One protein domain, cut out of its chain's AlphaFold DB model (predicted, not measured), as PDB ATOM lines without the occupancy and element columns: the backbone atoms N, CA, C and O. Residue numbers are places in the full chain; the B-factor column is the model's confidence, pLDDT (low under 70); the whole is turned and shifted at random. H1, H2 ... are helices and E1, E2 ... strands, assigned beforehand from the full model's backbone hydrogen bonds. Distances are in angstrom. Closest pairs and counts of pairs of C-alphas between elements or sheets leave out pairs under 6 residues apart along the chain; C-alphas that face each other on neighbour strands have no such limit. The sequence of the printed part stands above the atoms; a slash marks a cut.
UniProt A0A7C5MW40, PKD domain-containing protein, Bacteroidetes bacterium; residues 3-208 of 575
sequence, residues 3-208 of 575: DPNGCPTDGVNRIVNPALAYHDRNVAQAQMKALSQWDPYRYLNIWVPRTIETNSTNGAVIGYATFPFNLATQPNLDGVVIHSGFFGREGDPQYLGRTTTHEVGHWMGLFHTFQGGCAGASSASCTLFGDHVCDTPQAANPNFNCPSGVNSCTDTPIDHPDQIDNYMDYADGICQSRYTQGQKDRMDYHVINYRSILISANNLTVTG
ATOM      1  N   ASP A   3     187.559 253.477  99.834       89.62
ATOM      2  CA  ASP A   3     186.343 253.899  99.138       89.62
ATOM      3  C   ASP A   3     186.607 254.152  97.630       89.62
ATOM      4  O   ASP A   3     187.750 254.123  97.165       89.62
ATOM      5  N   PRO A   4     185.581 254.437  96.809       89.94
ATOM      6  CA  PRO A   4     185.780 254.749  95.390       89.94
ATOM      7  C   PRO A   4     186.656 255.978  95.094       89.94
ATOM      8  O   PRO A   4     187.138 256.106  93.967       89.94
ATOM      9  N   ASN A   5     186.871 256.864  96.069       85.88
ATOM     10  CA  ASN A   5     187.700 258.062  95.931       85.88
ATOM     11  C   ASN A   5     189.167 257.815  96.316       85.88
ATOM     12  O   ASN A   5     189.994 258.719  96.180       85.88
ATOM     13  N   GLY A   6     189.513 256.603  96.761       85.38
ATOM     14  CA  GLY A   6     190.868 256.256  97.182       85.38
ATOM     15  C   GLY A   6     191.152 256.546  98.656       85.38
ATOM     16  O   GLY A   6     192.318 256.546  99.052       85.38
ATOM     17  N   CYS A   7     190.116 256.773  99.467       85.75
ATOM     18  CA  CYS A   7     190.237 257.161 100.865       85.75
ATOM     19  C   CYS A   7     189.898 256.031 101.842       85.75
ATOM     20  O   CYS A   7     189.079 255.167 101.529       85.75
ATOM     21  N   PRO A   8     190.506 256.011 103.045       85.94
ATOM     22  CA  PRO A   8     190.158 255.028 104.060       85.94
ATOM     23  C   PRO A   8     188.694 255.174 104.483       85.94
ATOM     24  O   PRO A   8     188.230 256.278 104.761       85.94
ATOM     25  N   THR A   9     187.995 254.051 104.587       86.38
ATOM     26  CA  THR A   9     186.587 253.968 104.997       86.38
ATOM     27  C   THR A   9     186.384 252.748 105.894       86.38
ATOM     28  O   THR A   9     187.161 251.785 105.833       86.38
ATOM     29  N   ASP A  10     185.350 252.793 106.733       86.06
ATOM     30  CA  ASP A  10     184.850 251.639 107.483       86.06
ATOM     31  C   ASP A  10     183.939 250.729 106.633       86.06
ATOM     32  O   ASP A  10     183.633 249.611 107.044       86.06
ATOM     33  N   GLY A  11     183.565 251.168 105.424       89.00
ATOM     34  CA  GLY A  11     182.681 250.433 104.522       89.00
ATOM     35  C   GLY A  11     181.192 250.689 104.751       89.00
ATOM     36  O   GLY A  11     180.379 249.975 104.166       89.00
ATOM     37  N   VAL A  12     180.821 251.661 105.594       90.06
ATOM     38  CA  VAL A  12     179.430 251.916 105.987       90.06
ATOM     39  C   VAL A  12     179.046 253.360 105.681       90.06
ATOM     40  O   VAL A  12     179.536 254.294 106.301       90.06
ATOM     41  N   ASN A  13     178.089 253.540 104.769       87.88
ATOM     42  CA  ASN A  13     177.463 254.839 104.521       87.88
ATOM     43  C   ASN A  13     176.083 254.869 105.184       87.88
ATOM     44  O   ASN A  13     175.260 253.982 104.932       87.88
ATOM     45  N   ARG A  14     175.789 255.899 105.986       85.56
ATOM     46  CA  ARG A  14     174.458 256.104 106.575       85.56
ATOM     47  C   ARG A  14     173.792 257.298 105.910       85.56
ATOM     48  O   ARG A  14     174.290 258.413 105.958       85.56
ATOM     49  N   ILE A  15     172.648 257.064 105.276       81.56
ATOM     50  CA  ILE A  15     171.911 258.110 104.566       81.56
ATOM     51  C   ILE A  15     170.528 258.241 105.180       81.56
ATOM     52  O   ILE A  15     169.741 257.297 105.182       81.56
ATOM     53  N   VAL A  16     170.216 259.441 105.667       73.50
ATOM     54  CA  VAL A  16     168.872 259.775 106.139       73.50
ATOM     55  C   VAL A  16     168.037 260.216 104.943       73.50
ATOM     56  O   VAL A  16     168.186 261.327 104.441       73.50
ATOM     57  N   ASN A  17     167.145 259.340 104.487       67.44
ATOM     58  CA  ASN A  17     166.137 259.675 103.489       67.44
ATOM     59  C   ASN A  17     164.764 259.151 103.939       67.44
ATOM     60  O   ASN A  17     164.462 257.979 103.712       67.44
ATOM     61  N   PRO A  18     163.924 259.999 104.562       61.47
ATOM     62  CA  PRO A  18     162.611 259.586 105.054       61.47
ATOM     63  C   PRO A  18     161.698 259.013 103.962       61.47
ATOM     64  O   PRO A  18     160.916 258.116 104.243       61.47
ATOM     65  N   ALA A  19     161.834 259.473 102.713       55.81
ATOM     66  CA  ALA A  19     161.020 259.001 101.591       55.81
ATOM     67  C   ALA A  19     161.404 257.594 101.099       55.81
ATOM     68  O   ALA A  19     160.666 257.003 100.318       55.81
ATOM     69  N   LEU A  20     162.565 257.080 101.516       62.28
ATOM     70  CA  LEU A  20     163.088 255.764 101.138       62.28
ATOM     71  C   LEU A  20     163.412 254.895 102.360       62.28
ATOM     72  O   LEU A  20     164.058 253.858 102.219       62.28
ATOM     73  N   ALA A  21     162.972 255.307 103.556       52.06
ATOM     74  CA  ALA A  21     163.072 254.485 104.759       52.06
ATOM     75  C   ALA A  21     162.318 253.156 104.574       52.06
ATOM     76  O   ALA A  21     162.801 252.113 105.018       52.06
ATOM     77  N   TYR A  22     161.207 253.207 103.841       55.88
ATOM     78  CA  TYR A  22     160.321 252.095 103.523       55.88
ATOM     79  C   TYR A  22     160.415 251.799 102.032       55.88
ATOM     80  O   TYR A  22     159.992 252.582 101.177       55.88
ATOM     81  N   HIS A  23     161.138 250.734 101.710       66.06
ATOM     82  CA  HIS A  23     161.618 250.508 100.360       66.06
ATOM     83  C   HIS A  23     160.702 249.538  99.601       66.06
ATOM     84  O   HIS A  23     160.836 248.328  99.747       66.06
ATOM     85  N   ASP A  24     159.843 250.045  98.707       69.50
ATOM     86  CA  ASP A  24     159.154 249.192  97.723       69.50
ATOM     87  C   ASP A  24     160.149 248.703  96.661       69.50
ATOM     88  O   ASP A  24     160.664 249.480  95.843       69.50
ATOM     89  N   ARG A  25     160.395 247.387  96.643       70.62
ATOM     90  CA  ARG A  25     161.298 246.735  95.682       70.62
ATOM     91  C   ARG A  25     160.919 247.031  94.229       70.62
ATOM     92  O   ARG A  25     161.796 247.207  93.389       70.62
ATOM     93  N   ASN A  26     159.628 247.086  93.912       68.69
ATOM     94  CA  ASN A  26     159.149 247.190  92.535       68.69
ATOM     95  C   ASN A  26     159.176 248.627  91.996       68.69
ATOM     96  O   ASN A  26     159.216 248.817  90.782       68.69
ATOM     97  N   VAL A  27     159.141 249.630  92.879       65.62
ATOM     98  CA  VAL A  27     158.979 251.042  92.490       65.62
ATOM     99  C   VAL A  27     160.219 251.875  92.814       65.62
ATOM    100  O   VAL A  27     160.620 252.717  92.013       65.62
ATOM    101  N   ALA A  28     160.864 251.615  93.954       68.88
ATOM    102  CA  ALA A  28     161.870 252.506  94.530       68.88
ATOM    103  C   ALA A  28     163.299 251.928  94.547       68.88
ATOM    104  O   ALA A  28     164.226 252.601  95.000       68.88
ATOM    105  N   GLN A  29     163.529 250.711  94.031       82.38
ATOM    106  CA  GLN A  29     164.853 250.062  94.092       82.38
ATOM    107  C   GLN A  29     165.946 250.886  93.417       82.38
ATOM    108  O   GLN A  29     167.016 251.072  93.991       82.38
ATOM    109  N   ALA A  30     165.687 251.406  92.217       83.00
ATOM    110  CA  ALA A  30     166.673 252.215  91.506       83.00
ATOM    111  C   ALA A  30     167.008 253.509  92.268       83.00
ATOM    112  O   ALA A  30     168.164 253.921  92.292       83.00
ATOM    113  N   GLN A  31     166.014 254.125  92.914       83.00
ATOM    114  CA  GLN A  31     166.194 255.356  93.684       83.00
ATOM    115  C   GLN A  31     167.007 255.099  94.953       83.00
ATOM    116  O   GLN A  31     167.970 255.817  95.202       83.00
ATOM    117  N   MET A  32     166.669 254.048  95.711       85.25
ATOM    118  CA  MET A  32     167.406 253.651  96.914       85.25
ATOM    119  C   MET A  32     168.855 253.291  96.584       85.25
ATOM    120  O   MET A  32     169.772 253.812  97.215       85.25
ATOM    121  N   LYS A  33     169.076 252.442  95.572       89.12
ATOM    122  CA  LYS A  33     170.431 252.033  95.190       89.12
ATOM    123  C   LYS A  33     171.268 253.224  94.727       89.12
ATOM    124  O   LYS A  33     172.424 253.335  95.121       89.12
ATOM    125  N   ALA A  34     170.668 254.170  94.005       87.94
ATOM    126  CA  ALA A  34     171.344 255.393  93.577       87.94
ATOM    127  C   ALA A  34     171.742 256.344  94.726       87.94
ATOM    128  O   ALA A  34     172.590 257.205  94.498       87.94
ATOM    129  N   LEU A  35     171.184 256.208  95.941       85.38
ATOM    130  CA  LEU A  35     171.578 257.046  97.085       85.38
ATOM    131  C   LEU A  35     173.035 256.817  97.500       85.38
ATOM    132  O   LEU A  35     173.736 257.760  97.850       85.38
ATOM    133  N   SER A  36     173.473 255.558  97.494       87.88
ATOM    134  CA  SER A  36     174.822 255.155  97.895       87.88
ATOM    135  C   SER A  36     175.181 253.850  97.205       87.88
ATOM    136  O   SER A  36     174.996 252.772  97.772       87.88
ATOM    137  N   GLN A  37     175.698 253.957  95.986       91.75
ATOM    138  CA  GLN A  37     176.281 252.839  95.259       91.75
ATOM    139  C   GLN A  37     177.760 253.112  94.992       91.75
ATOM    140  O   GLN A  37     178.126 254.136  94.417       91.75
ATOM    141  N   TRP A  38     178.607 252.166  95.373       94.69
ATOM    142  CA  TRP A  38     179.986 252.078  94.910       94.69
ATOM    143  C   TRP A  38     180.069 251.203  93.661       94.69
ATOM    144  O   TRP A  38     179.181 250.387  93.422       94.69
ATOM    145  N   ASP A  39     181.137 251.356  92.872       95.69
ATOM    146  CA  ASP A  39     181.340 250.614  91.617       95.69
ATOM    147  C   ASP A  39     181.048 249.103  91.805       95.69
ATOM    148  O   ASP A  39     181.822 248.413  92.479       95.69
ATOM    149  N   PRO A  40     179.949 248.567  91.234       95.81
ATOM    150  CA  PRO A  40     179.492 247.200  91.491       95.81
ATOM    151  C   PRO A  40     180.437 246.136  90.915       95.81
ATOM    152  O   PRO A  40     180.337 244.959  91.259       95.81
ATOM    153  N   TYR A  41     181.386 246.529  90.059       95.94
ATOM    154  CA  TYR A  41     182.448 245.639  89.595       95.94
ATOM    155  C   TYR A  41     183.563 245.454  90.630       95.94
ATOM    156  O   TYR A  41     184.334 244.497  90.534       95.94
ATOM    157  N   ARG A  42     183.668 246.370  91.599       95.94
ATOM    158  CA  ARG A  42     184.750 246.424  92.592       95.94
ATOM    159  C   ARG A  42     184.290 246.110  94.007       95.94
ATOM    160  O   ARG A  42     185.091 245.593  94.784       95.94
ATOM    161  N   TYR A  43     183.026 246.390  94.313       96.56
ATOM    162  CA  TYR A  43     182.445 246.262  95.645       96.56
ATOM    163  C   TYR A  43     181.134 245.471  95.601       96.56
ATOM    164  O   TYR A  43     180.288 245.690  94.733       96.56
ATOM    165  N   LEU A  44     180.931 244.598  96.589       97.06
ATOM    166  CA  LEU A  44     179.591 244.128  96.926       97.06
ATOM    167  C   LEU A  44     178.879 245.251  97.682       97.06
ATOM    168  O   LEU A  44     179.258 245.588  98.800       97.06
ATOM    169  N   ASN A  45     177.839 245.809  97.072       97.38
ATOM    170  CA  ASN A  45     176.981 246.784  97.727       97.38
ATOM    171  C   ASN A  45     175.853 246.062  98.474       97.38
ATOM    172  O   ASN A  45     175.148 245.237  97.881       97.38
ATOM    173  N   ILE A  46     175.685 246.388  99.758       97.38
ATOM    174  CA  ILE A  46     174.590 245.896 100.595       97.38
ATOM    175  C   ILE A  46     173.812 247.098 101.122       97.38
ATOM    176  O   ILE A  46     174.364 247.920 101.850       97.38
ATOM    177  N   TRP A  47     172.533 247.197 100.765       94.25
ATOM    178  CA  TRP A  47     171.636 248.220 101.300       94.25
ATOM    179  C   TRP A  47     170.811 247.648 102.440       94.25
ATOM    180  O   TRP A  47     170.280 246.542 102.336       94.25
ATOM    181  N   VAL A  48     170.686 248.427 103.510       91.75
ATOM    182  CA  VAL A  48     169.940 248.044 104.709       91.75
ATOM    183  C   VAL A  48     168.858 249.094 104.986       91.75
ATOM    184  O   VAL A  48     169.047 249.949 105.853       91.75
ATOM    185  N   PRO A  49     167.759 249.120 104.202       83.94
ATOM    186  CA  PRO A  49     166.626 249.992 104.492       83.94
ATOM    187  C   PRO A  49     165.948 249.573 105.800       83.94
ATOM    188  O   PRO A  49     166.155 248.457 106.293       83.94
ATOM    189  N   ARG A  50     165.106 250.455 106.358       77.06
ATOM    190  CA  ARG A  50     164.333 250.111 107.558       77.06
ATOM    191  C   ARG A  50     163.498 248.870 107.266       77.06
ATOM    192  O   ARG A  50     163.658 247.894 107.996       77.06
ATOM    193  N   THR A  51     162.752 248.885 106.158       72.75
ATOM    194  CA  THR A  51     161.975 247.738 105.666       72.75
ATOM    195  C   THR A  51     162.072 247.535 104.155       72.75
ATOM    196  O   THR A  51     162.608 248.379 103.434       72.75
ATOM    197  N   ILE A  52     161.578 246.389 103.675       76.88
ATOM    198  CA  ILE A  52     161.441 246.063 102.253       76.88
ATOM    199  C   ILE A  52     159.985 245.678 101.999       76.88
ATOM    200  O   ILE A  52     159.486 244.695 102.543       76.88
ATOM    201  N   GLU A  53     159.328 246.420 101.121       66.88
ATOM    202  CA  GLU A  53     157.943 246.184 100.754       66.88
ATOM    203  C   GLU A  53     157.850 245.504  99.402       66.88
ATOM    204  O   GLU A  53     158.633 245.751  98.474       66.88
ATOM    205  N   THR A  54     156.827 244.670  99.263       54.31
ATOM    206  CA  THR A  54     156.373 244.237  97.953       54.31
ATOM    207  C   THR A  54     154.866 244.358  97.892       54.31
ATOM    208  O   THR A  54     154.173 243.917  98.802       54.31
ATOM    209  N   ASN A  55     154.344 244.869  96.779       47.69
ATOM    210  CA  ASN A  55     152.917 244.804  96.441       47.69
ATOM    211  C   ASN A  55     152.449 243.352  96.156       47.69
ATOM    212  O   ASN A  55     151.732 243.108  95.185       47.69
ATOM    213  N   SER A  56     152.914 242.358  96.925       43.44
ATOM    214  CA  SER A  56     152.658 240.934  96.712       43.44
ATOM    215  C   SER A  56     151.785 240.358  97.825       43.44
ATOM    216  O   SER A  56     151.985 240.623  99.004       43.44
ATOM    217  N   THR A  57     150.838 239.504  97.448       40.41
ATOM    218  CA  THR A  57     149.974 238.744  98.364       40.41
ATOM    219  C   THR A  57     150.692 237.584  99.070       40.41
ATOM    220  O   THR A  57     150.043 236.826  99.786       40.41
ATOM    221  N   ASN A  58     152.002 237.403  98.850       41.53
ATOM    222  CA  ASN A  58     152.742 236.180  99.187       41.53
ATOM    223  C   ASN A  58     153.727 236.338 100.363       41.53
ATOM    224  O   ASN A  58     154.650 235.538 100.495       41.53
ATOM    225  N   GLY A  59     153.506 237.322 101.238       51.22
ATOM    226  CA  GLY A  59     154.274 237.511 102.473       51.22
ATOM    227  C   GLY A  59     155.375 238.572 102.383       51.22
ATOM    228  O   GLY A  59     155.653 239.122 101.315       51.22
ATOM    229  N   ALA A  60     155.968 238.868 103.541       64.06
ATOM    230  CA  ALA A  60     157.009 239.876 103.708       64.06
ATOM    231  C   ALA A  60     158.327 239.431 103.054       64.06
ATOM    232  O   ALA A  60     158.766 238.293 103.228       64.06
ATOM    233  N   VAL A  61     158.982 240.333 102.321       78.81
ATOM    234  CA  VAL A  61     160.319 240.093 101.762       78.81
ATOM    235  C   VAL A  61     161.350 240.638 102.739       78.81
ATOM    236  O   VAL A  61     161.377 241.831 103.008       78.81
ATOM    237  N   ILE A  62     162.216 239.771 103.262       83.38
ATOM    238  CA  ILE A  62     163.235 240.157 104.256       83.38
ATOM    239  C   ILE A  62     164.611 240.436 103.632       83.38
ATOM    240  O   ILE A  62     165.481 241.037 104.267       83.38
ATOM    241  N   GLY A  63     164.797 240.053 102.368       91.50
ATOM    242  CA  GLY A  63     165.991 240.314 101.579       91.50
ATOM    243  C   GLY A  63     165.755 240.054 100.092       91.50
ATOM    244  O   GLY A  63     164.776 239.415  99.710       91.50
ATOM    245  N   TYR A  64     166.609 240.620  99.243       93.06
ATOM    246  CA  TYR A  64     166.706 240.230  97.838       93.06
ATOM    247  C   TYR A  64     168.093 240.544  97.262       93.06
ATOM    248  O   TYR A  64     168.793 241.459  97.709       93.06
ATOM    249  N   ALA A  65     168.455 239.841  96.191       96.38
ATOM    250  CA  ALA A  65     169.720 240.016  95.489       96.38
ATOM    251  C   ALA A  65     169.554 240.120  93.972       96.38
ATOM    252  O   ALA A  65     168.571 239.674  93.382       96.38
ATOM    253  N   THR A  66     170.565 240.696  93.324       95.69
ATOM    254  CA  THR A  66     170.705 240.663  91.862       95.69
ATOM    255  C   THR A  66     171.681 239.567  91.450       95.69
ATOM    256  O   THR A  66     172.816 239.525  91.927       95.69
ATOM    257  N   PHE A  67     171.240 238.688  90.551       98.12
ATOM    258  CA  PHE A  67     172.052 237.585  90.044       98.12
ATOM    259  C   PHE A  67     173.266 238.073  89.227       98.12
ATOM    260  O   PHE A  67     173.194 239.099  88.546       98.12
ATOM    261  N   PRO A  68     174.374 237.307  89.206       97.81
ATOM    262  CA  PRO A  68     175.622 237.702  88.548       97.81
ATOM    263  C   PRO A  68     175.484 237.929  87.038       97.81
ATOM    264  O   PRO A  68     176.126 238.817  86.482       97.81
ATOM    265  N   PHE A  69     174.610 237.180  86.364       96.44
ATOM    266  CA  PHE A  69     174.378 237.331  84.925       96.44
ATOM    267  C   PHE A  69     173.621 238.616  84.542       96.44
ATOM    268  O   PHE A  69     173.573 238.951  83.358       96.44
ATOM    269  N   ASN A  70     173.096 239.372  85.514       96.56
ATOM    270  CA  ASN A  70     172.488 240.687  85.298       96.56
ATOM    271  C   ASN A  70     173.484 241.849  85.435       96.56
ATOM    272  O   ASN A  70     173.165 242.950  84.996       96.56
ATOM    273  N   LEU A  71     174.688 241.643  85.991       96.12
ATOM    274  CA  LEU A  71     175.638 242.734  86.261       96.12
ATOM    275  C   LEU A  71     175.971 243.553  85.002       96.12
ATOM    276  O   LEU A  71     175.981 244.780  85.042       96.12
ATOM    277  N   ALA A  72     176.195 242.884  83.869       95.19
ATOM    278  CA  ALA A  72     176.566 243.553  82.623       95.19
ATOM    279  C   ALA A  72     175.432 244.409  82.027       95.19
ATOM    280  O   ALA A  72     175.698 245.395  81.342       95.19
ATOM    281  N   THR A  73     174.169 244.038  82.265       96.19
ATOM    282  CA  THR A  73     172.995 244.717  81.689       96.19
ATOM    283  C   THR A  73     172.332 245.688  82.663       96.19
ATOM    284  O   THR A  73     171.679 246.635  82.229       96.19
ATOM    285  N   GLN A  74     172.494 245.476  83.971       93.94
ATOM    286  CA  GLN A  74     171.854 246.239  85.044       93.94
ATOM    287  C   GLN A  74     172.837 246.559  86.193       93.94
ATOM    288  O   GLN A  74     172.519 246.299  87.354       93.94
ATOM    289  N   PRO A  75     174.014 247.162  85.924       94.88
ATOM    290  CA  PRO A  75     175.027 247.395  86.961       94.88
ATOM    291  C   PRO A  75     174.514 248.283  88.102       94.88
ATOM    292  O   PRO A  75     174.787 248.027  89.271       94.88
ATOM    293  N   ASN A  76     173.669 249.270  87.793       93.00
ATOM    294  CA  ASN A  76     173.093 250.176  88.794       93.00
ATOM    295  C   ASN A  76     172.117 249.481  89.762       93.00
ATOM    296  O   ASN A  76     171.732 250.052  90.778       93.00
ATOM    297  N   LEU A  77     171.691 248.258  89.439       92.62
ATOM    298  CA  LEU A  77     170.823 247.453  90.288       92.62
ATOM    299  C   LEU A  77     171.572 246.324  90.988       92.62
ATOM    300  O   LEU A  77     170.949 245.659  91.804       92.62
ATOM    301  N   ASP A  78     172.861 246.104  90.717       96.88
ATOM    302  CA  ASP A  78     173.612 244.995  91.303       96.88
ATOM    303  C   ASP A  78     173.746 245.108  92.835       96.88
ATOM    304  O   ASP A  78     173.647 246.194  93.412       96.88
ATOM    305  N   GLY A  79     173.937 243.971  93.504       97.00
ATOM    306  CA  GLY A  79     174.127 243.874  94.952       97.00
ATOM    307  C   GLY A  79     172.917 243.319  95.698       97.00
ATOM    308  O   GLY A  79     171.980 242.786  95.094       97.00
ATOM    309  N   VAL A  80     172.958 243.453  97.020       97.62
ATOM    310  CA  VAL A  80     172.051 242.798  97.973       97.62
ATOM    311  C   VAL A  80     171.301 243.844  98.790       97.62
ATOM    312  O   VAL A  80     171.852 244.889  99.121       97.62
ATOM    313  N   VAL A  81     170.044 243.584  99.124       94.75
ATOM    314  CA  VAL A  81     169.229 244.460  99.973       94.75
ATOM    315  C   VAL A  81     168.636 243.624 101.090       94.75
ATOM    316  O   VAL A  81     168.060 242.578 100.811       94.75
ATOM    317  N   ILE A  82     168.798 244.062 102.338       93.06
ATOM    318  CA  ILE A  82     168.372 243.327 103.536       93.06
ATOM    319  C   ILE A  82     167.546 244.247 104.419       93.06
ATOM    320  O   ILE A  82     167.960 245.360 104.723       93.06
ATOM    321  N   HIS A  83     166.394 243.775 104.871       88.94
ATOM    322  CA  HIS A  83     165.589 244.491 105.848       88.94
ATOM    323  C   HIS A  83     166.391 244.676 107.151       88.94
ATOM    324  O   HIS A  83     166.944 243.708 107.673       88.94
ATOM    325  N   SER A  84     166.422 245.887 107.723       86.94
ATOM    326  CA  SER A  84     167.248 246.203 108.907       86.94
ATOM    327  C   SER A  84     167.051 245.248 110.090       86.94
ATOM    328  O   SER A  84     168.029 244.751 110.642       86.94
ATOM    329  N   GLY A  85     165.800 244.903 110.411       83.06
ATOM    330  CA  GLY A  85     165.447 243.906 111.431       83.06
ATOM    331  C   GLY A  85     165.997 242.487 111.210       83.06
ATOM    332  O   GLY A  85     166.021 241.713 112.155       83.06
ATOM    333  N   PHE A  86     166.485 242.144 110.014       86.25
ATOM    334  CA  PHE A  86     167.064 240.832 109.679       86.25
ATOM    335  C   PHE A  86     168.553 240.923 109.300       86.25
ATOM    336  O   PHE A  86     169.151 239.948 108.834       86.25
ATOM    337  N   PHE A  87     169.172 242.094 109.487       91.69
ATOM    338  CA  PHE A  87     170.578 242.324 109.182       91.69
ATOM    339  C   PHE A  87     171.468 242.088 110.408       91.69
ATOM    340  O   PHE A  87     171.209 242.575 111.508       91.69
ATOM    341  N   GLY A  88     172.566 241.357 110.209       88.94
ATOM    342  CA  GLY A  88     173.490 241.013 111.289       88.94
ATOM    343  C   GLY A  88     172.902 240.028 112.309       88.94
ATOM    344  O   GLY A  88     171.858 239.417 112.098       88.94
ATOM    345  N   ARG A  89     173.614 239.825 113.423       86.75
ATOM    346  CA  ARG A  89     173.201 238.899 114.501       86.75
ATOM    347  C   ARG A  89     172.434 239.579 115.638       86.75
ATOM    348  O   ARG A  89     171.968 238.881 116.529       86.75
ATOM    349  N   GLU A  90     172.352 240.907 115.608       77.75
ATOM    350  CA  GLU A  90     171.585 241.722 116.560       77.75
ATOM    351  C   GLU A  90     170.147 241.985 116.088       77.75
ATOM    352  O   GLU A  90     169.331 242.448 116.879       77.75
ATOM    353  N   GLY A  91     169.838 241.679 114.820       75.19
ATOM    354  CA  GLY A  91     168.468 241.611 114.313       75.19
ATOM    355  C   GLY A  91     167.702 240.411 114.881       75.19
ATOM    356  O   GLY A  91     167.995 239.925 115.973       75.19
ATOM    357  N   ASP A  92     166.723 239.904 114.132       76.31
ATOM    358  CA  ASP A  92     165.868 238.810 114.587       76.31
ATOM    359  C   ASP A  92     166.708 237.580 115.013       76.31
ATOM    360  O   ASP A  92     167.467 237.011 114.207       76.31
ATOM    361  N   PRO A  93     166.587 237.146 116.283       77.12
ATOM    362  CA  PRO A  93     167.402 236.072 116.835       77.12
ATOM    363  C   PRO A  93     167.111 234.701 116.211       77.12
ATOM    364  O   PRO A  93     167.929 233.795 116.365       77.12
ATOM    365  N   GLN A  94     165.993 234.526 115.498       82.62
ATOM    366  CA  GLN A  94     165.679 233.300 114.757       82.62
ATOM    367  C   GLN A  94     166.487 233.197 113.460       82.62
ATOM    368  O   GLN A  94     166.818 232.095 113.027       82.62
ATOM    369  N   TYR A  95     166.867 234.327 112.858       87.50
ATOM    370  CA  TYR A  95     167.563 234.354 111.567       87.50
ATOM    371  C   TYR A  95     169.077 234.480 111.705       87.50
ATOM    372  O   TYR A  95     169.811 234.033 110.823       87.50
ATOM    373  N   LEU A  96     169.581 235.047 112.809       89.75
ATOM    374  CA  LEU A  96     171.014 235.095 113.133       89.75
ATOM    375  C   LEU A  96     171.901 235.616 111.969       89.75
ATOM    376  O   LEU A  96     173.014 235.117 111.762       89.75
ATOM    377  N   GLY A  97     171.404 236.566 111.173       91.69
ATOM    378  CA  GLY A  97     172.093 237.135 110.007       91.69
ATOM    379  C   GLY A  97     172.114 236.260 108.749       91.69
ATOM    380  O   GLY A  97     172.814 236.593 107.791       91.69
ATOM    381  N   ARG A  98     171.379 235.140 108.721       95.56
ATOM    382  CA  ARG A  98     171.395 234.207 107.582       95.56
ATOM    383  C   ARG A  98     170.632 234.704 106.370       95.56
ATOM    384  O   ARG A  98     170.978 234.300 105.269       95.56
ATOM    385  N   THR A  99     169.742 235.678 106.535       94.69
ATOM    386  CA  THR A  99     169.169 236.425 105.410       94.69
ATOM    387  C   THR A  99     170.275 237.006 104.531       94.69
ATOM    388  O   THR A  99     170.295 236.785 103.329       94.69
ATOM    389  N   THR A 100     171.289 237.653 105.118       97.12
ATOM    390  CA  THR A 100     172.432 238.158 104.339       97.12
ATOM    391  C   THR A 100     173.239 237.030 103.701       97.12
ATOM    392  O   THR A 100     173.668 237.165 102.559       97.12
ATOM    393  N   THR A 101     173.439 235.905 104.397       98.00
ATOM    394  CA  THR A 101     174.126 234.736 103.822       98.00
ATOM    395  C   THR A 101     173.396 234.202 102.587       98.00
ATOM    396  O   THR A 101     174.047 234.011 101.561       98.00
ATOM    397  N   HIS A 102     172.077 234.029 102.679       98.25
ATOM    398  CA  HIS A 102     171.185 233.569 101.613       98.25
ATOM    399  C   HIS A 102     171.239 234.491 100.389       98.25
ATOM    400  O   HIS A 102     171.557 234.058  99.281       98.25
ATOM    401  N   GLU A 103     171.033 235.795 100.594       98.25
ATOM    402  CA  GLU A 103     171.030 236.763  99.492       98.25
ATOM    403  C   GLU A 103     172.403 236.902  98.821       98.25
ATOM    404  O   GLU A 103     172.504 237.058  97.601       98.25
ATOM    405  N   VAL A 104     173.496 236.800  99.583       98.56
ATOM    406  CA  VAL A 104     174.843 236.758  98.993       98.56
ATOM    407  C   VAL A 104     175.036 235.484  98.164       98.56
ATOM    408  O   VAL A 104     175.678 235.549  97.115       98.56
ATOM    409  N   GLY A 105     174.427 234.359  98.554       98.62
ATOM    410  CA  GLY A 105     174.368 233.141  97.741       98.62
ATOM    411  C   GLY A 105     173.744 233.392  96.366       98.62
ATOM    412  O   GLY A 105     174.348 233.060  95.342       98.62
ATOM    413  N   HIS A 106     172.596 234.072  96.310       98.69
ATOM    414  CA  HIS A 106     171.980 234.507  95.048       98.69
ATOM    415  C   HIS A 106     172.864 235.460  94.240       98.69
ATOM    416  O   HIS A 106     173.032 235.287  93.029       98.69
ATOM    417  N   TRP A 107     173.487 236.444  94.894       98.56
ATOM    418  CA  TRP A 107     174.410 237.378  94.241       98.56
ATOM    419  C   TRP A 107     175.645 236.676  93.640       98.56
ATOM    420  O   TRP A 107     176.180 237.119  92.614       98.56
ATOM    421  N   MET A 108     176.047 235.542  94.229       98.25
ATOM    422  CA  MET A 108     177.069 234.619  93.722       98.25
ATOM    423  C   MET A 108     176.519 233.535  92.774       98.25
ATOM    424  O   MET A 108     177.291 232.726  92.273       98.25
ATOM    425  N   GLY A 109     175.223 233.535  92.452       97.81
ATOM    426  CA  GLY A 109     174.629 232.690  91.408       97.81
ATOM    427  C   GLY A 109     173.949 231.403  91.877       97.81
ATOM    428  O   GLY A 109     173.594 230.575  91.033       97.81
ATOM    429  N   LEU A 110     173.749 231.216  93.182       98.56
ATOM    430  CA  LEU A 110     172.965 230.099  93.710       98.56
ATOM    431  C   LEU A 110     171.470 230.335  93.535       98.56
ATOM    432  O   LEU A 110     170.983 231.454  93.679       98.56
ATOM    433  N   PHE A 111     170.736 229.268  93.254       98.06
ATOM    434  CA  PHE A 111     169.280 229.268  93.317       98.06
ATOM    435  C   PHE A 111     168.806 228.695  94.654       98.06
ATOM    436  O   PHE A 111     169.599 228.133  95.409       98.06
ATOM    437  N   HIS A 112     167.515 228.855  94.941       97.69
ATOM    438  CA  HIS A 112     166.876 228.171  96.061       97.69
ATOM    439  C   HIS A 112     166.978 226.653  95.907       97.69
ATOM    440  O   HIS A 112     166.856 226.162  94.789       97.69
ATOM    441  N   THR A 113     167.085 225.908  97.010       95.94
ATOM    442  CA  THR A 113     167.084 224.425  97.002       95.94
ATOM    443  C   THR A 113     165.812 223.818  96.398       95.94
ATOM    444  O   THR A 113     165.825 222.699  95.894       95.94
ATOM    445  N   PHE A 114     164.709 224.565  96.431       95.12
ATOM    446  CA  PHE A 114     163.413 224.198  95.858       95.12
ATOM    447  C   PHE A 114     163.155 224.820  94.476       95.12
ATOM    448  O   PHE A 114     162.023 224.840  93.979       95.12
ATOM    449  N   GLN A 115     164.180 225.403  93.847       95.75
ATOM    450  CA  GLN A 115     164.044 226.024  92.535       95.75
ATOM    451  C   GLN A 115     163.587 224.981  91.514       95.75
ATOM    452  O   GLN A 115     164.249 223.983  91.306       95.75
ATOM    453  N   GLY A 116     162.458 225.210  90.841       91.25
ATOM    454  CA  GLY A 116     161.925 224.233  89.882       91.25
ATOM    455  C   GLY A 116     161.266 222.997  90.517       91.25
ATOM    456  O   GLY A 116     160.865 222.091  89.781       91.25
ATOM    457  N   GLY A 117     161.090 222.973  91.843       92.75
ATOM    458  CA  GLY A 117     160.483 221.863  92.576       92.75
ATOM    459  C   GLY A 117     161.296 220.575  92.433       92.75
ATOM    460  O   GLY A 117     162.516 220.598  92.376       92.75
ATOM    461  N   CYS A 118     160.626 219.433  92.259       92.06
ATOM    462  CA  CYS A 118     161.314 218.146  92.069       92.06
ATOM    463  C   CYS A 118     161.957 217.953  90.678       92.06
ATOM    464  O   CYS A 118     162.387 216.846  90.337       92.06
ATOM    465  N   ALA A 119     161.995 218.987  89.831       85.31
ATOM    466  CA  ALA A 119     162.705 218.914  88.561       85.31
ATOM    467  C   ALA A 119     164.213 218.931  88.837       85.31
ATOM    468  O   ALA A 119     164.725 219.911  89.347       85.31
ATOM    469  N   GLY A 120     164.932 217.865  88.484       81.50
ATOM    470  CA  GLY A 120     166.361 217.749  88.801       81.50
ATOM    471  C   GLY A 120     166.696 216.668  89.825       81.50
ATOM    472  O   GLY A 120     167.876 216.383  89.986       81.50
ATOM    473  N   ALA A 121     165.693 215.986  90.399       82.69
ATOM    474  CA  ALA A 121     165.842 214.898  91.382       82.69
ATOM    475  C   ALA A 121     166.564 213.632  90.857       82.69
ATOM    476  O   ALA A 121     166.548 212.565  91.463       82.69
ATOM    477  N   SER A 122     167.186 213.704  89.681       84.12
ATOM    478  CA  SER A 122     168.099 212.677  89.197       84.12
ATOM    479  C   SER A 122     169.480 213.270  88.973       84.12
ATOM    480  O   SER A 122     169.621 214.357  88.399       84.12
ATOM    481  N   SER A 123     170.514 212.503  89.317       79.56
ATOM    482  CA  SER A 123     171.910 212.886  89.079       79.56
ATOM    483  C   SER A 123     172.237 213.151  87.599       79.56
ATOM    484  O   SER A 123     173.250 213.768  87.285       79.56
ATOM    485  N   ALA A 124     171.402 212.678  86.667       84.44
ATOM    486  CA  ALA A 124     171.548 212.935  85.234       84.44
ATOM    487  C   ALA A 124     170.999 214.309  84.799       84.44
ATOM    488  O   ALA A 124     171.314 214.777  83.707       84.44
ATOM    489  N   SER A 125     170.160 214.938  85.627       88.44
ATOM    490  CA  SER A 125     169.400 216.150  85.295       88.44
ATOM    491  C   SER A 125     169.706 217.348  86.196       88.44
ATOM    492  O   SER A 125     169.389 218.474  85.820       88.44
ATOM    493  N   CYS A 126     170.334 217.121  87.351       88.88
ATOM    494  CA  CYS A 126     170.603 218.125  88.387       88.88
ATOM    495  C   CYS A 126     171.474 219.312  87.947       88.88
ATOM    496  O   CYS A 126     171.513 220.314  88.641       88.88
ATOM    497  N   THR A 127     172.172 219.252  86.807       91.75
ATOM    498  CA  THR A 127     172.917 220.407  86.263       91.75
ATOM    499  C   THR A 127     172.082 221.286  85.329       91.75
ATOM    500  O   THR A 127     172.475 222.414  85.021       91.75
ATOM    501  N   LEU A 128     170.941 220.783  84.851       91.75
ATOM    502  CA  LEU A 128     170.090 221.431  83.846       91.75
ATOM    503  C   LEU A 128     168.742 221.893  84.401       91.75
ATOM    504  O   LEU A 128     168.133 222.794  83.830       91.75
ATOM    505  N   PHE A 129     168.284 221.267  85.478       91.50
ATOM    506  CA  PHE A 129     167.025 221.558  86.151       91.50
ATOM    507  C   PHE A 129     167.279 221.731  87.646       91.50
ATOM    508  O   PHE A 129     168.360 221.392  88.132       91.50
ATOM    509  N   GLY A 130     166.277 222.227  88.360       92.69
ATOM    510  CA  GLY A 130     166.374 222.407  89.798       92.69
ATOM    511  C   GLY A 130     167.090 223.701  90.164       92.69
ATOM    512  O   GLY A 130     167.042 224.708  89.448       92.69
ATOM    513  N   ASP A 131     167.854 223.625  91.244       95.12
ATOM    514  CA  ASP A 131     168.820 224.641  91.664       95.12
ATOM    515  C   ASP A 131     170.162 224.583  90.902       95.12
ATOM    516  O   ASP A 131     171.050 225.412  91.126       95.12
ATOM    517  N   HIS A 132     170.287 223.648  89.951       94.94
ATOM    518  CA  HIS A 132     171.481 223.380  89.148       94.94
ATOM    519  C   HIS A 132     172.693 222.874  89.949       94.94
ATOM    520  O   HIS A 132     173.841 223.068  89.520       94.94
ATOM    521  N   VAL A 133     172.458 222.250  91.105       94.62
ATOM    522  CA  VAL A 133     173.492 221.666  91.954       94.62
ATOM    523  C   VAL A 133     173.146 220.201  92.253       94.62
ATOM    524  O   VAL A 133     172.022 219.840  92.558       94.62
ATOM    525  N   CYS A 134     174.119 219.302  92.084       92.31
ATOM    526  CA  CYS A 134     173.866 217.855  92.133       92.31
ATOM    527  C   CYS A 134     174.010 217.221  93.517       92.31
ATOM    528  O   CYS A 134     173.616 216.071  93.694       92.31
ATOM    529  N   ASP A 135     174.619 217.924  94.469       93.75
ATOM    530  CA  ASP A 135     174.764 217.476  95.856       93.75
ATOM    531  C   ASP A 135     173.779 218.173  96.814       93.75
ATOM    532  O   ASP A 135     173.868 218.010  98.034       93.75
ATOM    533  N   THR A 136     172.815 218.908  96.260       93.81
ATOM    534  CA  THR A 136     171.612 219.412  96.922       93.81
ATOM    535  C   THR A 136     170.418 218.527  96.510       93.81
ATOM    536  O   THR A 136     170.010 218.525  95.347       93.81
ATOM    537  N   PRO A 137     169.866 217.722  97.439       92.69
ATOM    538  CA  PRO A 137     168.569 217.068  97.278       92.69
ATOM    539  C   PRO A 137     167.523 218.105  96.877       92.69
ATOM    540  O   PRO A 137     167.479 219.192  97.466       92.69
ATOM    541  N   GLN A 138     166.721 217.797  95.860       91.06
ATOM    542  CA  GLN A 138     165.732 218.755  95.378       91.06
ATOM    543  C   GLN A 138     164.557 218.816  96.350       91.06
ATOM    544  O   GLN A 138     164.079 217.790  96.822       91.06
ATOM    545  N   ALA A 139     164.057 220.019  96.603       93.19
ATOM    546  CA  ALA A 139     162.860 220.221  97.409       93.19
ATOM    547  C   ALA A 139     161.689 220.676  96.528       93.19
ATOM    548  O   ALA A 139     161.839 221.457  95.591       93.19
ATOM    549  N   ALA A 140     160.480 220.203  96.816       93.81
ATOM    550  CA  ALA A 140     159.287 220.602  96.075       93.81
ATOM    551  C   ALA A 140     158.862 222.039  96.413       93.81
ATOM    552  O   ALA A 140     158.301 222.730  95.564       93.81
ATOM    553  N   ASN A 141     159.086 222.457  97.662       93.44
ATOM    554  CA  ASN A 141     158.628 223.719  98.237       93.44
ATOM    555  C   ASN A 141     159.672 224.263  99.227       93.44
ATOM    556  O   ASN A 141     160.457 223.474  99.752       93.44
ATOM    557  N   PRO A 142     159.653 225.575  99.531       93.12
ATOM    558  CA  PRO A 142     160.408 226.116 100.657       93.12
ATOM    559  C   PRO A 142     159.980 225.472 101.974       93.12
ATOM    560  O   PRO A 142     158.788 225.233 102.199       93.12
ATOM    561  N   ASN A 143     160.940 225.276 102.874       92.69
ATOM    562  CA  ASN A 143     160.661 224.926 104.254       92.69
ATOM    563  C   ASN A 143     160.677 226.192 105.122       92.69
ATOM    564  O   ASN A 143     161.349 227.162 104.805       92.69
ATOM    565  N   PHE A 144     159.907 226.205 106.211       91.38
ATOM    566  CA  PHE A 144     159.829 227.330 107.152       91.38
ATOM    567  C   PHE A 144     159.919 226.806 108.579       91.38
ATOM    568  O   PHE A 144     159.468 225.685 108.845       91.38
ATOM    569  N   ASN A 145     160.385 227.630 109.518       90.62
ATOM    570  CA  ASN A 145     160.738 227.202 110.871       90.62
ATOM    571  C   ASN A 145     161.908 226.199 110.841       90.62
ATOM    572  O   ASN A 145     162.781 226.261 109.977       90.62
ATOM    573  N   CYS A 146     161.906 225.235 111.761       91.94
ATOM    574  CA  CYS A 146     162.902 224.172 111.866       91.94
ATOM    575  C   CYS A 146     162.270 222.775 111.760       91.94
ATOM    576  O   CYS A 146     162.266 222.022 112.742       91.94
ATOM    577  N   PRO A 147     161.673 222.414 110.612       93.00
ATOM    578  CA  PRO A 147     161.008 221.131 110.470       93.00
ATOM    579  C   PRO A 147     162.038 219.994 110.419       93.00
ATOM    580  O   PRO A 147     163.140 220.143 109.897       93.00
ATOM    581  N   SER A 148     161.678 218.830 110.963       90.94
ATOM    582  CA  SER A 148     162.546 217.649 110.992       90.94
ATOM    583  C   SER A 148     161.990 216.527 110.121       90.94
ATOM    584  O   SER A 148     160.812 216.190 110.247       90.94
ATOM    585  N   GLY A 149     162.848 215.886 109.324       88.69
ATOM    586  CA  GLY A 149     162.493 214.680 108.566       88.69
ATOM    587  C   GLY A 149     161.621 214.929 107.334       88.69
ATOM    588  O   GLY A 149     160.936 214.009 106.890       88.69
ATOM    589  N   VAL A 150     161.626 216.151 106.798       93.88
ATOM    590  CA  VAL A 150     160.942 216.466 105.539       93.88
ATOM    591  C   VAL A 150     161.730 215.859 104.381       93.88
ATOM    592  O   VAL A 150     162.941 216.039 104.289       93.88
ATOM    593  N   ASN A 151     161.034 215.124 103.520       94.50
ATOM    594  CA  ASN A 151     161.526 214.720 102.211       94.50
ATOM    595  C   ASN A 151     160.384 214.917 101.212       94.50
ATOM    596  O   ASN A 151     159.400 214.171 101.238       94.50
ATOM    597  N   SER A 152     160.451 215.993 100.435       94.19
ATOM    598  CA  SER A 152     159.358 216.433  99.569       94.19
ATOM    599  C   SER A 152     159.488 215.929  98.132       94.19
ATOM    600  O   SER A 152     158.487 215.896  97.410       94.19
ATOM    601  N   CYS A 153     160.679 215.476  97.739       92.50
ATOM    602  CA  CYS A 153     160.944 214.826  96.461       92.50
ATOM    603  C   CYS A 153     161.457 213.392  96.676       92.50
ATOM    604  O   CYS A 153     161.473 212.869  97.782       92.50
ATOM    605  N   THR A 154     161.769 212.687  95.590       92.81
ATOM    606  CA  THR A 154     162.419 211.374  95.667       92.81
ATOM    607  C   THR A 154     163.621 211.405  94.747       92.81
ATOM    608  O   THR A 154     163.457 211.368  93.523       92.81
ATOM    609  N   ASP A 155     164.811 211.502  95.333       86.44
ATOM    610  CA  ASP A 155     166.044 211.645  94.568       86.44
ATOM    611  C   ASP A 155     166.596 210.293  94.098       86.44
ATOM    612  O   ASP A 155     166.461 209.246  94.738       86.44
ATOM    613  N   THR A 156     167.237 210.305  92.932       82.81
ATOM    614  CA  THR A 156     167.871 209.132  92.326       82.81
ATOM    615  C   THR A 156     169.326 209.432  91.955       82.81
ATOM    616  O   THR A 156     169.623 210.487  91.388       82.81
ATOM    617  N   PRO A 157     170.263 208.502  92.224       83.12
ATOM    618  CA  PRO A 157     170.041 207.119  92.659       83.12
ATOM    619  C   PRO A 157     169.851 206.932  94.174       83.12
ATOM    620  O   PRO A 157     169.463 205.841  94.586       83.12
ATOM    621  N   ILE A 158     170.155 207.946  94.989       86.50
ATOM    622  CA  ILE A 158     170.033 207.896  96.449       86.50
ATOM    623  C   ILE A 158     169.087 209.008  96.881       86.50
ATOM    624  O   ILE A 158     169.332 210.171  96.571       86.50
ATOM    625  N   ASP A 159     168.042 208.614  97.599       91.31
ATOM    626  CA  ASP A 159     167.038 209.514  98.148       91.31
ATOM    627  C   ASP A 159     167.536 210.120  99.466       91.31
ATOM    628  O   ASP A 159     167.959 209.396 100.379       91.31
ATOM    629  N   HIS A 160     167.512 211.445  99.557       90.19
ATOM    630  CA  HIS A 160     167.965 212.209 100.712       90.19
ATOM    631  C   HIS A 160     166.871 213.201 101.121       90.19
ATOM    632  O   HIS A 160     166.180 213.716 100.257       90.19
ATOM    633  N   PRO A 161     166.706 213.490 102.424       93.94
ATOM    634  CA  PRO A 161     165.734 214.484 102.863       93.94
ATOM    635  C   PRO A 161     166.107 215.890 102.379       93.94
ATOM    636  O   PRO A 161     167.289 216.182 102.160       93.94
ATOM    637  N   ASP A 162     165.105 216.768 102.323       95.06
ATOM    638  CA  ASP A 162     165.269 218.193 102.047       95.06
ATOM    639  C   ASP A 162     166.347 218.780 102.971       95.06
ATOM    640  O   ASP A 162     166.364 218.544 104.187       95.06
ATOM    641  N   GLN A 163     167.266 219.564 102.408       94.94
ATOM    642  CA  GLN A 163     168.343 220.178 103.184       94.94
ATOM    643  C   GLN A 163     167.866 221.442 103.912       94.94
ATOM    644  O   GLN A 163     168.231 222.556 103.550       94.94
ATOM    645  N   ILE A 164     167.110 221.254 104.995       95.56
ATOM    646  CA  ILE A 164     166.650 222.325 105.904       95.56
ATOM    647  C   ILE A 164     167.819 223.161 106.448       95.56
ATOM    648  O   ILE A 164     167.674 224.340 106.759       95.56
ATOM    649  N   ASP A 165     168.999 222.549 106.560       96.06
ATOM    650  CA  ASP A 165     170.209 223.199 107.048       96.06
ATOM    651  C   ASP A 165     170.997 223.970 105.976       96.06
ATOM    652  O   ASP A 165     172.045 224.555 106.283       96.06
ATOM    653  N   ASN A 166     170.512 223.984 104.731       98.12
ATOM    654  CA  ASN A 166     171.103 224.734 103.633       98.12
ATOM    655  C   ASN A 166     170.728 226.216 103.721       98.12
ATOM    656  O   ASN A 166     169.567 226.562 103.936       98.12
ATOM    657  N   TYR A 167     171.696 227.104 103.486       98.25
ATOM    658  CA  TYR A 167     171.423 228.543 103.468       98.25
ATOM    659  C   TYR A 167     170.465 228.973 102.356       98.25
ATOM    660  O   TYR A 167     169.886 230.036 102.502       98.25
ATOM    661  N   MET A 168     170.284 228.186 101.286       98.25
ATOM    662  CA  MET A 168     169.384 228.500 100.164       98.25
ATOM    663  C   MET A 168     167.951 227.956 100.331       98.25
ATOM    664  O   MET A 168     167.164 228.019  99.386       98.25
ATOM    665  N   ASP A 169     167.606 227.427 101.507       96.62
ATOM    666  CA  ASP A 169     166.221 227.157 101.916       96.62
ATOM    667  C   ASP A 169     165.634 228.390 102.655       96.62
ATOM    668  O   ASP A 169     166.345 229.365 102.914       96.62
ATOM    669  N   TYR A 170     164.341 228.377 102.988       94.75
ATOM    670  CA  TYR A 170     163.639 229.420 103.756       94.75
ATOM    671  C   TYR A 170     163.450 229.072 105.242       94.75
ATOM    672  O   TYR A 170     162.814 229.833 105.977       94.75
ATOM    673  N   ALA A 171     164.007 227.944 105.691       92.94
ATOM    674  CA  ALA A 171     164.043 227.573 107.100       92.94
ATOM    675  C   ALA A 171     164.678 228.674 107.967       92.94
ATOM    676  O   ALA A 171     165.502 229.465 107.499       92.94
ATOM    677  N   ASP A 172     164.334 228.705 109.255       90.06
ATOM    678  CA  ASP A 172     164.873 229.716 110.166       90.06
ATOM    679  C   ASP A 172     166.400 229.602 110.257       90.06
ATOM    680  O   ASP A 172     166.976 228.508 110.295       90.06
ATOM    681  N   GLY A 173     167.079 230.742 110.369       90.06
ATOM    682  CA  GLY A 173     168.542 230.799 110.390       90.06
ATOM    683  C   GLY A 173     169.203 230.059 111.562       90.06
ATOM    684  O   GLY A 173     170.383 229.717 111.475       90.06
ATOM    685  N   ILE A 174     168.468 229.765 112.642       91.94
ATOM    686  CA  ILE A 174     168.907 228.880 113.736       91.94
ATOM    687  C   ILE A 174     169.127 227.427 113.289       91.94
ATOM    688  O   ILE A 174     169.887 226.706 113.935       91.94
ATOM    689  N   CYS A 175     168.495 227.009 112.194       94.44
ATOM    690  CA  CYS A 175     168.586 225.658 111.648       94.44
ATOM    691  C   CYS A 175     169.472 225.571 110.405       94.44
ATOM    692  O   CYS A 175     169.917 224.482 110.051       94.44
ATOM    693  N   GLN A 176     169.826 226.713 109.815       95.75
ATOM    694  CA  GLN A 176     170.750 226.800 108.691       95.75
ATOM    695  C   GLN A 176     172.216 226.822 109.141       95.75
ATOM    696  O   GLN A 176     172.618 227.564 110.047       95.75
ATOM    697  N   SER A 177     173.055 226.031 108.473       96.00
ATOM    698  CA  SER A 177     174.459 225.876 108.864       96.00
ATOM    699  C   SER A 177     175.458 225.680 107.724       96.00
ATOM    700  O   SER A 177     176.664 225.770 107.985       96.00
ATOM    701  N   ARG A 178     175.031 225.459 106.470       96.00
ATOM    702  CA  ARG A 178     175.980 225.107 105.399       96.00
ATOM    703  C   ARG A 178     175.564 225.489 103.977       96.00
ATOM    704  O   ARG A 178     174.390 225.619 103.655       96.00
ATOM    705  N   TYR A 179     176.590 225.565 103.130       98.56
ATOM    706  CA  TYR A 179     176.515 225.332 101.689       98.56
ATOM    707  C   TYR A 179     177.091 223.947 101.369       98.56
ATOM    708  O   TYR A 179     177.930 223.436 102.121       98.56
ATOM    709  N   THR A 180     176.681 223.350 100.253       98.06
ATOM    710  CA  THR A 180     177.280 222.120  99.719       98.06
ATOM    711  C   THR A 180     178.548 222.410  98.904       98.06
ATOM    712  O   THR A 180     178.872 223.564  98.600       98.06
ATOM    713  N   GLN A 181     179.286 221.360  98.530       98.19
ATOM    714  CA  GLN A 181     180.469 221.518  97.685       98.19
ATOM    715  C   GLN A 181     180.073 221.968  96.272       98.19
ATOM    716  O   GLN A 181     180.715 222.854  95.714       98.19
ATOM    717  N   GLY A 182     178.984 221.431  95.721       97.56
ATOM    718  CA  GLY A 182     178.465 221.834  94.417       97.56
ATOM    719  C   GLY A 182     177.970 223.283  94.392       97.56
ATOM    720  O   GLY A 182     178.208 223.992  93.414       97.56
ATOM    721  N   GLN A 183     177.377 223.774  95.488       98.56
ATOM    722  CA  GLN A 183     177.054 225.197  95.634       98.56
ATOM    723  C   GLN A 183     178.328 226.055  95.626       98.56
ATOM    724  O   GLN A 183     178.389 227.057  94.912       98.56
ATOM    725  N   LYS A 184     179.386 225.651  96.342       98.31
ATOM    726  CA  LYS A 184     180.682 226.347  96.281       98.31
ATOM    727  C   LYS A 184     181.233 226.400  94.852       98.31
ATOM    728  O   LYS A 184     181.607 227.475  94.392       98.31
ATOM    729  N   ASP A 185     181.261 225.272  94.147       98.12
ATOM    730  CA  ASP A 185     181.803 225.200  92.785       98.12
ATOM    731  C   ASP A 185     181.009 226.094  91.815       98.12
ATOM    732  O   ASP A 185     181.581 226.768  90.951       98.12
ATOM    733  N   ARG A 186     179.686 226.166  91.997       97.69
ATOM    734  CA  ARG A 186     178.807 227.070  91.252       97.69
ATOM    735  C   ARG A 186     179.093 228.545  91.559       97.69
ATOM    736  O   ARG A 186     179.171 229.344  90.622       97.69
ATOM    737  N   MET A 187     179.279 228.910  92.830       98.44
ATOM    738  CA  MET A 187     179.662 230.276  93.215       98.44
ATOM    739  C   MET A 187     181.010 230.671  92.600       98.44
ATOM    740  O   MET A 187     181.110 231.734  91.985       98.44
ATOM    741  N   ASP A 188     182.017 229.794  92.682       98.00
ATOM    742  CA  ASP A 188     183.342 230.015  92.089       98.00
ATOM    743  C   ASP A 188     183.231 230.260  90.572       98.00
ATOM    744  O   ASP A 188     183.795 231.226  90.048       98.00
ATOM    745  N   TYR A 189     182.435 229.447  89.863       97.56
ATOM    746  CA  TYR A 189     182.174 229.637  88.434       97.56
ATOM    747  C   TYR A 189     181.577 231.018  88.135       97.56
ATOM    748  O   TYR A 189     182.040 231.713  87.226       97.56
ATOM    749  N   HIS A 190     180.556 231.440  88.882       97.50
ATOM    750  CA  HIS A 190     179.889 232.714  88.626       97.50
ATOM    751  C   HIS A 190     180.755 233.924  88.982       97.50
ATOM    752  O   HIS A 190     180.757 234.902  88.230       97.50
ATOM    753  N   VAL A 191     181.538 233.856  90.061       96.62
ATOM    754  CA  VAL A 191     182.507 234.907  90.399       96.62
ATOM    755  C   VAL A 191     183.544 235.046  89.286       96.62
ATOM    756  O   VAL A 191     183.777 236.155  88.811       96.62
ATOM    757  N   ILE A 192     184.110 233.940  88.797       97.00
ATOM    758  CA  ILE A 192     185.127 233.964  87.734       97.00
ATOM    759  C   ILE A 192     184.561 234.485  86.405       97.00
ATOM    760  O   ILE A 192     185.243 235.229  85.705       97.00
ATOM    761  N   ASN A 193     183.334 234.115  86.034       97.00
ATOM    762  CA  ASN A 193     182.803 234.438  84.703       97.00
ATOM    763  C   ASN A 193     182.069 235.780  84.629       97.00
ATOM    764  O   ASN A 193     182.084 236.419  83.579       97.00
ATOM    765  N   TYR A 194     181.442 236.222  85.719       97.50
ATOM    766  CA  TYR A 194     180.624 237.439  85.721       97.50
ATOM    767  C   TYR A 194     181.201 238.550  86.594       97.50
ATOM    768  O   TYR A 194     180.922 239.717  86.338       97.50
ATOM    769  N   ARG A 195     182.010 238.216  87.608       96.75
ATOM    770  CA  ARG A 195     182.501 239.174  88.611       96.75
ATOM    771  C   ARG A 195     184.027 239.142  88.785       96.75
ATOM    772  O   ARG A 195     184.536 239.467  89.854       96.75
ATOM    773  N   SER A 196     184.773 238.781  87.737       96.38
ATOM    774  CA  SER A 196     186.232 238.572  87.792       96.38
ATOM    775  C   SER A 196     187.033 239.790  88.255       96.38
ATOM    776  O   SER A 196     188.118 239.633  88.815       96.38
ATOM    777  N   ILE A 197     186.500 241.002  88.061       96.56
ATOM    778  CA  ILE A 197     187.133 242.238  88.535       96.56
ATOM    779  C   ILE A 197     187.263 242.227  90.061       96.56
ATOM    780  O   ILE A 197     188.330 242.601  90.542       96.56
ATOM    781  N   LEU A 198     186.274 241.713  90.806       94.44
ATOM    782  CA  LEU A 198     186.290 241.681  92.276       94.44
ATOM    783  C   LEU A 198     187.555 241.027  92.838       94.44
ATOM    784  O   LEU A 198     188.156 241.549  93.773       94.44
ATOM    785  N   ILE A 199     187.961 239.911  92.231       93.56
ATOM    786  CA  ILE A 199     189.097 239.082  92.655       93.56
ATOM    787  C   ILE A 199     190.393 239.404  91.899       93.56
ATOM    788  O   ILE A 199     191.406 238.728  92.077       93.56
ATOM    789  N   SER A 200     190.383 240.413  91.023       96.06
ATOM    790  CA  SER A 200     191.582 240.809  90.286       96.06
ATOM    791  C   SER A 200     192.607 241.450  91.224       96.06
ATOM    792  O   SER A 200     192.253 242.232  92.106       96.06
ATOM    793  N   ALA A 201     193.898 241.182  90.997       94.69
ATOM    794  CA  ALA A 201     194.977 241.762  91.805       94.69
ATOM    795  C   ALA A 201     194.904 243.300  91.859       94.69
ATOM    796  O   ALA A 201     195.086 243.895  92.914       94.69
ATOM    797  N   ASN A 202     194.550 243.936  90.737       94.00
ATOM    798  CA  ASN A 202     194.353 245.381  90.685       94.00
ATOM    799  C   ASN A 202     193.195 245.844  91.583       94.00
ATOM    800  O   ASN A 202     193.328 246.856  92.264       94.00
ATOM    801  N   ASN A 203     192.069 245.117  91.605       95.31
ATOM    802  CA  ASN A 203     190.947 245.482  92.467       95.31
ATOM    803  C   ASN A 203     191.296 245.343  93.954       95.31
ATOM    804  O   ASN A 203     190.935 246.205  94.750       95.31
ATOM    805  N   LEU A 204     192.045 244.298  94.326       92.88
ATOM    806  CA  LEU A 204     192.493 244.109  95.707       92.88
ATOM    807  C   LEU A 204     193.345 245.287  96.196       92.88
ATOM    808  O   LEU A 204     193.150 245.739  97.320       92.88
ATOM    809  N   THR A 205     194.211 245.846  95.351       91.00
ATOM    810  CA  THR A 205     194.998 247.036  95.704       91.00
ATOM    811  C   THR A 205     194.143 248.297  95.811       91.00
ATOM    812  O   THR A 205     194.217 249.000  96.814       91.00
ATOM    813  N   VAL A 206     193.288 248.595  94.825       90.62
ATOM    814  CA  VAL A 206     192.500 249.851  94.837       90.62
ATOM    815  C   VAL A 206     191.403 249.881  95.906       90.62
ATOM    816  O   VAL A 206     190.983 250.963  96.291       90.62
ATOM    817  N   THR A 207     190.949 248.720  96.386       92.25
ATOM    818  CA  THR A 207     189.950 248.597  97.471       92.25
ATOM    819  C   THR A 207     190.586 248.368  98.851       92.25
ATOM    820  O   THR A 207     189.887 248.326  99.868       92.25
ATOM    821  N   GLY A 208     191.918 248.239  98.916       90.06
ATOM    822  CA  GLY A 208     192.661 247.990 100.156       90.06
ATOM    823  C   GLY A 208     192.438 246.593 100.745       90.06
ATOM    824  O   GLY A 208     192.501 246.427 101.962       90.06
TER     825      GLY A 208
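This is residues 3 to 208 of the 575 residues of the protein "PKD domain-containing protein" of Bacteroidetes bacterium (UniProt A0A7C5MW40). Loops with little regular structure surround a core where H2 packs on hairpin E3 and E4, between E1, H1 and E2 at one end and residues 108 to 180 at the other. Four named helices and four strands, class mixed, hold 49 of 206 printed residues. The whole is compact, radius of gyration of the C-alphas 18.0 A, spanning 54 by 38 by 28 A.

Find C-alpha 22 at (160.321, 252.095, 103.523), where E1, residues 22 to 24, begins; then come H1, residues 29 to 35; E2, residues 51 to 53; E3, residues 63 to 65; E4, residues 80 to 82; H2, residues 98 to 107; H3, residues 181 to 194, 19.9 A from first to last C-alpha; and H4, residues 201 to 206, which ends with C-alpha 206 at (192.500, 249.851, 94.837).

Parallel E1 and E2, N 53 to O 23 2.8 A, form with H1 between a right-handed strand-helix-strand unit. Antiparallel E3 and E4 have N 81 and O 64 2.8 A apart. The closest C-alphas of H2 and E3, 103 and 65, are 5.3 A apart. Every helix O i to N i+4 pair is within hydrogen-bond range.

The printed part has no cut; link H2 to H3 is long, 73 residues. Find pLDDT under 70 at 17-24, 26-28 and 53-60.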